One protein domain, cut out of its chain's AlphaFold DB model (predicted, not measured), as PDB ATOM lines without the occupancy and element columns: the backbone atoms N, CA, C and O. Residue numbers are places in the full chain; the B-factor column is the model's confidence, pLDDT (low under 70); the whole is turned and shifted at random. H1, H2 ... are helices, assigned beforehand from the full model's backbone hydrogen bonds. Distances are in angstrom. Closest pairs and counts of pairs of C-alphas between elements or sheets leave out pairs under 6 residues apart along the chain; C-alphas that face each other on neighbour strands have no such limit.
ATOM      1  N   TYR A 108     -42.705   9.205  40.600       45.28
ATOM      2  CA  TYR A 108     -42.851   9.036  42.052       45.28
ATOM      3  C   TYR A 108     -43.953   9.908  42.669       45.28
ATOM      4  O   TYR A 108     -44.535   9.511  43.680       45.28
ATOM      5  N   GLU A 109     -44.302  11.047  42.064       52.84
ATOM      6  CA  GLU A 109     -45.389  11.901  42.569       52.84
ATOM      7  C   GLU A 109     -46.783  11.331  42.272       52.84
ATOM      8  O   GLU A 109     -47.678  11.444  43.109       52.84
ATOM      9  N   LEU A 110     -46.964  10.605  41.160       49.53
ATOM     10  CA  LEU A 110     -48.239   9.932  40.874       49.53
ATOM     11  C   LEU A 110     -48.514   8.747  41.824       49.53
ATOM     12  O   LEU A 110     -49.670   8.469  42.140       49.53
ATOM     13  N   LYS A 111     -47.466   8.090  42.348       49.91
ATOM     14  CA  LYS A 111     -47.596   6.993  43.327       49.91
ATOM     15  C   LYS A 111     -48.097   7.461  44.699       49.91
ATOM     16  O   LYS A 111     -48.699   6.667  45.415       49.91
ATOM     17  N   GLN A 112     -47.918   8.735  45.064       50.97
ATOM     18  CA  GLN A 112     -48.390   9.262  46.357       50.97
ATOM     19  C   GLN A 112     -49.884   9.619  46.377       50.97
ATOM     20  O   GLN A 112     -50.422   9.914  47.442       50.97
ATOM     21  N   ARG A 113     -50.574   9.574  45.230       51.84
ATOM     22  CA  ARG A 113     -52.008   9.892  45.136       51.84
ATOM     23  C   ARG A 113     -52.944   8.712  45.384       51.84
ATOM     24  O   ARG A 113     -54.132   8.938  45.574       51.84
ATOM     25  N   ILE A 114     -52.435   7.483  45.376       60.06
ATOM     26  CA  ILE A 114     -53.290   6.288  45.430       60.06
ATOM     27  C   ILE A 114     -53.518   5.836  46.882       60.06
ATOM     28  O   ILE A 114     -54.559   5.264  47.175       60.06
ATOM     29  N   TRP A 115     -52.613   6.157  47.815       57.53
ATOM     30  CA  TRP A 115     -52.759   5.811  49.235       57.53
ATOM     31  C   TRP A 115     -52.132   6.900  50.127       57.53
ATOM     32  O   TRP A 115     -50.929   7.155  50.010       57.53
ATOM     33  N   PRO A 116     -52.886   7.549  51.038       75.31
ATOM     34  CA  PRO A 116     -52.302   8.463  52.018       75.31
ATOM     35  C   PRO A 116     -51.303   7.694  52.888       75.31
ATOM     36  O   PRO A 116     -51.665   6.653  53.440       75.31
ATOM     37  N   LYS A 117     -50.071   8.203  53.051       68.94
ATOM     38  CA  LYS A 117     -48.981   7.535  53.804       68.94
ATOM     39  C   LYS A 117     -49.415   7.016  55.183       68.94
ATOM     40  O   LYS A 117     -49.056   5.907  55.563       68.94
ATOM     41  N   LYS A 118     -50.273   7.775  55.873       72.44
ATOM     42  CA  LYS A 118     -50.814   7.428  57.199       72.44
ATOM     43  C   LYS A 118     -51.623   6.122  57.207       72.44
ATOM     44  O   LYS A 118     -51.612   5.399  58.195       72.44
ATOM     45  N   THR A 119     -52.285   5.791  56.102       75.50
ATOM     46  CA  THR A 119     -53.117   4.581  55.974       75.50
ATOM     47  C   THR A 119     -52.257   3.328  55.825       75.50
ATOM     48  O   THR A 119     -52.561   2.298  56.418       75.50
ATOM     49  N   ILE A 120     -51.146   3.431  55.092       77.25
ATOM     50  CA  ILE A 120     -50.230   2.313  54.841       77.25
ATOM     51  C   ILE A 120     -49.521   1.896  56.135       77.25
ATOM     52  O   ILE A 120     -49.481   0.713  56.460       77.25
ATOM     53  N   GLU A 121     -49.016   2.857  56.908       81.25
ATOM     54  CA  GLU A 121     -48.328   2.578  58.176       81.25
ATOM     55  C   GLU A 121     -49.272   1.951  59.215       81.25
ATOM     56  O   GLU A 121     -48.903   0.975  59.870       81.25
ATOM     57  N   SER A 122     -50.518   2.433  59.300       86.44
ATOM     58  CA  SER A 122     -51.540   1.843  60.179       86.44
ATOM     59  C   SER A 122     -51.943   0.424  59.763       86.44
ATOM     60  O   SER A 122     -52.178  -0.431  60.614       86.44
ATOM     61  N   TRP A 123     -51.970   0.144  58.457       88.12
ATOM     62  CA  TRP A 123     -52.260  -1.188  57.938       88.12
ATOM     63  C   TRP A 123     -51.115  -2.152  58.253       88.12
ATOM     64  O   TRP A 123     -51.355  -3.247  58.761       88.12
ATOM     65  N   PHE A 124     -49.864  -1.721  58.050       86.06
ATOM     66  CA  PHE A 124     -48.697  -2.528  58.393       86.06
ATOM     67  C   PHE A 124     -48.639  -2.844  59.889       86.06
ATOM     68  O   PHE A 124     -48.342  -3.986  60.231       86.06
ATOM     69  N   ALA A 125     -48.985  -1.904  60.774       88.00
ATOM     70  CA  ALA A 125     -48.968  -2.118  62.223       88.00
ATOM     71  C   ALA A 125     -49.817  -3.321  62.688       88.00
ATOM     72  O   ALA A 125     -49.409  -4.014  63.615       88.00
ATOM     73  N   ASN A 126     -50.924  -3.621  61.998       91.50
ATOM     74  CA  ASN A 126     -51.867  -4.680  62.382       91.50
ATOM     75  C   ASN A 126     -51.616  -6.044  61.713       91.50
ATOM     76  O   ASN A 126     -52.341  -6.994  61.999       91.50
ATOM     77  N   HIS A 127     -50.622  -6.159  60.828       93.31
ATOM     78  CA  HIS A 127     -50.354  -7.391  60.078       93.31
ATOM     79  C   HIS A 127     -49.062  -8.077  60.520       93.31
ATOM     80  O   HIS A 127     -48.061  -7.420  60.841       93.31
ATOM     81  N   SER A 128     -49.090  -9.411  60.489       94.25
ATOM     82  CA  SER A 128     -47.951 -10.265  60.818       94.25
ATOM     83  C   SER A 128     -46.796 -10.050  59.832       94.25
ATOM     84  O   SER A 128     -47.002  -9.666  58.680       94.25
ATOM     85  N   GLN A 129     -45.555 -10.299  60.259       91.12
ATOM     86  CA  GLN A 129     -44.369 -10.073  59.419       91.12
ATOM     87  C   GLN A 129     -44.398 -10.878  58.105       91.12
ATOM     88  O   GLN A 129     -43.873 -10.414  57.093       91.12
ATOM     89  N   THR A 130     -45.044 -12.047  58.102       90.56
ATOM     90  CA  THR A 130     -45.260 -12.875  56.909       90.56
ATOM     91  C   THR A 130     -46.196 -12.209  55.903       90.56
ATOM     92  O   THR A 130     -45.874 -12.180  54.717       90.56
ATOM     93  N   ASP A 131     -47.280 -11.581  56.365       89.38
ATOM     94  CA  ASP A 131     -48.224 -10.871  55.490       89.38
ATOM     95  C   ASP A 131     -47.571  -9.640  54.860       89.38
ATOM     96  O   ASP A 131     -47.759  -9.358  53.676       89.38
ATOM     97  N   ARG A 132     -46.727  -8.934  55.626       89.62
ATOM     98  CA  ARG A 132     -45.959  -7.799  55.093       89.62
ATOM     99  C   ARG A 132     -45.043  -8.245  53.957       89.62
ATOM    100  O   ARG A 132     -44.965  -7.566  52.937       89.62
ATOM    101  N   ARG A 133     -44.369  -9.387  54.124       89.69
ATOM    102  CA  ARG A 133     -43.443  -9.937  53.126       89.69
ATOM    103  C   ARG A 133     -44.170 -10.337  51.843       89.69
ATOM    104  O   ARG A 133     -43.731  -9.941  50.772       89.69
ATOM    105  N   ALA A 134     -45.329 -10.987  51.958       90.31
ATOM    106  CA  ALA A 134     -46.162 -11.339  50.807       90.31
ATOM    107  C   ALA A 134     -46.623 -10.107  50.006       90.31
ATOM    108  O   ALA A 134     -46.629 -10.129  48.776       90.31
ATOM    109  N   VAL A 135     -46.961  -9.003  50.686       91.06
ATOM    110  CA  VAL A 135     -47.309  -7.743  50.010       91.06
ATOM    111  C   VAL A 135     -46.102  -7.124  49.306       91.06
ATOM    112  O   VAL A 135     -46.249  -6.644  48.183       91.06
ATOM    113  N   TYR A 136     -44.913  -7.150  49.914       89.12
ATOM    114  CA  TYR A 136     -43.701  -6.668  49.247       89.12
ATOM    115  C   TYR A 136     -43.343  -7.507  48.015       89.12
ATOM    116  O   TYR A 136     -43.065  -6.923  46.971       89.12
ATOM    117  N   ASP A 137     -43.438  -8.835  48.094       90.19
ATOM    118  CA  ASP A 137     -43.176  -9.728  46.957       90.19
ATOM    119  C   ASP A 137     -44.186  -9.497  45.814       90.19
ATOM    120  O   ASP A 137     -43.826  -9.472  44.633       90.19
ATOM    121  N   PHE A 138     -45.456  -9.244  46.150       91.50
ATOM    122  CA  PHE A 138     -46.484  -8.886  45.171       91.50
ATOM    123  C   PHE A 138     -46.207  -7.531  44.503       91.50
ATOM    124  O   PHE A 138     -46.296  -7.409  43.280       91.50
ATOM    125  N   LEU A 139     -45.837  -6.512  45.284       88.44
ATOM    126  CA  LEU A 139     -45.489  -5.191  44.754       88.44
ATOM    127  C   LEU A 139     -44.233  -5.235  43.875       88.44
ATOM    128  O   LEU A 139     -44.184  -4.530  42.866       88.44
ATOM    129  N   ASP A 140     -43.252  -6.068  44.218       86.88
ATOM    130  CA  ASP A 140     -42.050  -6.257  43.407       86.88
ATOM    131  C   ASP A 140     -42.373  -6.982  42.090       86.88
ATOM    132  O   ASP A 140     -41.908  -6.580  41.025       86.88
ATOM    133  N   THR A 141     -43.285  -7.960  42.123       90.56
ATOM    134  CA  THR A 141     -43.793  -8.635  40.915       90.56
ATOM    135  C   THR A 141     -44.508  -7.656  39.976       90.56
ATOM    136  O   THR A 141     -44.260  -7.657  38.768       90.56
ATOM    137  N   LEU A 142     -45.362  -6.779  40.517       87.06
ATOM    138  CA  LEU A 142     -46.025  -5.734  39.730       87.06
ATOM    139  C   LEU A 142     -45.018  -4.738  39.144       87.06
ATOM    140  O   LEU A 142     -45.132  -4.351  37.983       87.06
ATOM    141  N   TYR A 143     -44.004  -4.353  39.922       85.88
ATOM    142  CA  TYR A 143     -42.960  -3.454  39.446       85.88
ATOM    143  C   TYR A 143     -42.145  -4.076  38.306       85.88
ATOM    144  O   TYR A 143     -41.900  -3.424  37.290       85.88
ATOM    145  N   GLN A 144     -41.771  -5.350  38.427       81.62
ATOM    146  CA  GLN A 144     -41.059  -6.068  37.370       81.62
ATOM    147  C   GLN A 144     -41.910  -6.190  36.094       81.62
ATOM    148  O   GLN A 144     -41.384  -5.950  35.004       81.62
ATOM    149  N   ALA A 145     -43.218  -6.458  36.213       77.44
ATOM    150  CA  ALA A 145     -44.143  -6.550  35.077       77.44
ATOM    151  C   ALA A 145     -44.291  -5.230  34.293       77.44
ATOM    152  O   ALA A 145     -44.383  -5.247  33.064       77.44
ATOM    153  N   ASP A 146     -44.255  -4.080  34.969       72.81
ATOM    154  CA  ASP A 146     -44.278  -2.779  34.291       72.81
ATOM    155  C   ASP A 146     -42.972  -2.515  33.522       72.81
ATOM    156  O   ASP A 146     -42.990  -1.995  32.400       72.81
ATOM    157  N   THR A 147     -41.821  -2.910  34.081       74.62
ATOM    158  CA  THR A 147     -40.518  -2.674  33.432       74.62
ATOM    159  C   THR A 147     -40.283  -3.534  32.188       74.62
ATOM    160  O   THR A 147     -39.568  -3.104  31.278       74.62
ATOM    161  N   THR A 148     -40.866  -4.735  32.110       71.75
ATOM    162  CA  THR A 148     -40.776  -5.584  30.909       71.75
ATOM    163  C   THR A 148     -41.627  -5.021  29.777       71.75
ATOM    164  O   THR A 148     -41.149  -4.910  28.650       71.75
ATOM    165  N   ASN A 149     -42.829  -4.538  30.094       72.06
ATOM    166  CA  ASN A 149     -43.730  -3.914  29.129       72.06
ATOM    167  C   ASN A 149     -43.142  -2.610  28.552       72.06
ATOM    168  O   ASN A 149     -43.268  -2.334  27.361       72.06
ATOM    169  N   GLU A 150     -42.426  -1.829  29.369       70.38
ATOM    170  CA  GLU A 150     -41.729  -0.615  28.917       70.38
ATOM    171  C   GLU A 150     -40.558  -0.947  27.973       70.38
ATOM    172  O   GLU A 150     -40.402  -0.299  26.937       70.38
ATOM    173  N   LYS A 151     -39.786  -2.012  28.250       70.12
ATOM    174  CA  LYS A 151     -38.726  -2.499  27.345       70.12
ATOM    175  C   LYS A 151     -39.284  -3.024  26.022       70.12
ATOM    176  O   LYS A 151     -38.698  -2.750  24.971       70.12
ATOM    177  N   ASP A 152     -40.413  -3.723  26.048       70.19
ATOM    178  CA  ASP A 152     -41.067  -4.229  24.839       70.19
ATOM    179  C   ASP A 152     -41.690  -3.098  24.013       70.19
ATOM    180  O   ASP A 152     -41.513  -3.048  22.793       70.19
ATOM    181  N   GLN A 153     -42.307  -2.104  24.659       70.06
ATOM    182  CA  GLN A 153     -42.759  -0.889  23.978       70.06
ATOM    183  C   GLN A 153     -41.593  -0.088  23.391       70.06
ATOM    184  O   GLN A 153     -41.720   0.456  22.295       70.06
ATOM    185  N   GLN A 154     -40.440  -0.032  24.060       72.25
ATOM    186  CA  GLN A 154     -39.256   0.655  23.545       72.25
ATOM    187  C   GLN A 154     -38.619  -0.097  22.363       72.25
ATOM    188  O   GLN A 154     -38.144   0.542  21.420       72.25
ATOM    189  N   ARG A 155     -38.693  -1.437  22.339       67.88
ATOM    190  CA  ARG A 155     -38.345  -2.256  21.161       67.88
ATOM    191  C   ARG A 155     -39.293  -2.011  19.986       67.88
ATOM    192  O   ARG A 155     -38.821  -1.942  18.857       67.88
ATOM    193  N   GLN A 156     -40.592  -1.829  20.235       67.75
ATOM    194  CA  GLN A 156     -41.572  -1.539  19.178       67.75
ATOM    195  C   GLN A 156     -41.522  -0.085  18.675       67.75
ATOM    196  O   GLN A 156     -41.766   0.169  17.499       67.75
ATOM    197  N   ARG A 157     -41.188   0.880  19.544       63.19
ATOM    198  CA  ARG A 157     -41.097   2.314  19.206       63.19
ATOM    199  C   ARG A 157     -39.757   2.744  18.637       63.19
ATOM    200  O   ARG A 157     -39.649   3.872  18.166       63.19
TER     201      ARG A 157
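What this domain is: This is residues 108 to 157 of the 301 residues of the protein "Hypothetical protein" of Adineta ricciae (UniProt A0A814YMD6). Picture an open, flat hook: tiny H1 leads to short H2, which makes a corner near the first residues of H3, the long helix that folds back past H1 with a gap between. The 50 printed residues have three named helices, H1, H2, H3 in that order, no named strand, and class all helix. The whole is only just extended, close to loose, with radius of gyration of the C-alphas 14.7 A and spans of 45 by 24 by 10 A.

Where its parts are: Find C-alpha 108 at (-42.851, 9.036, 42.052), where H1, residues 108 to 111, begins. H2 is residues 117 to 125, 12.8 A long. H3, residues 129 to 157, runs 42.2 A to C-alpha 157 at (-41.097, 2.314, 19.206).

How they stand to each other: H1 is apart from H2 and H3. Look at Phe 124 and Arg 132: their C-alphas, the closest of H2 and H3, are 6.8 A apart, close but not clearly touching. These helices run opposite ways at a steep tilt of 46 degrees. Every O i to N i+4 pair is within hydrogen-bond range in H2 and H3; H1 is too short for one.

The domain as a whole: The farthest C-alphas, Asn 126 and Arg 157, are 45.0 A apart. The printed part has no cut; both links are tight. pLDDT is under 70 at residues 108 to 115, 117 and 155 to 157.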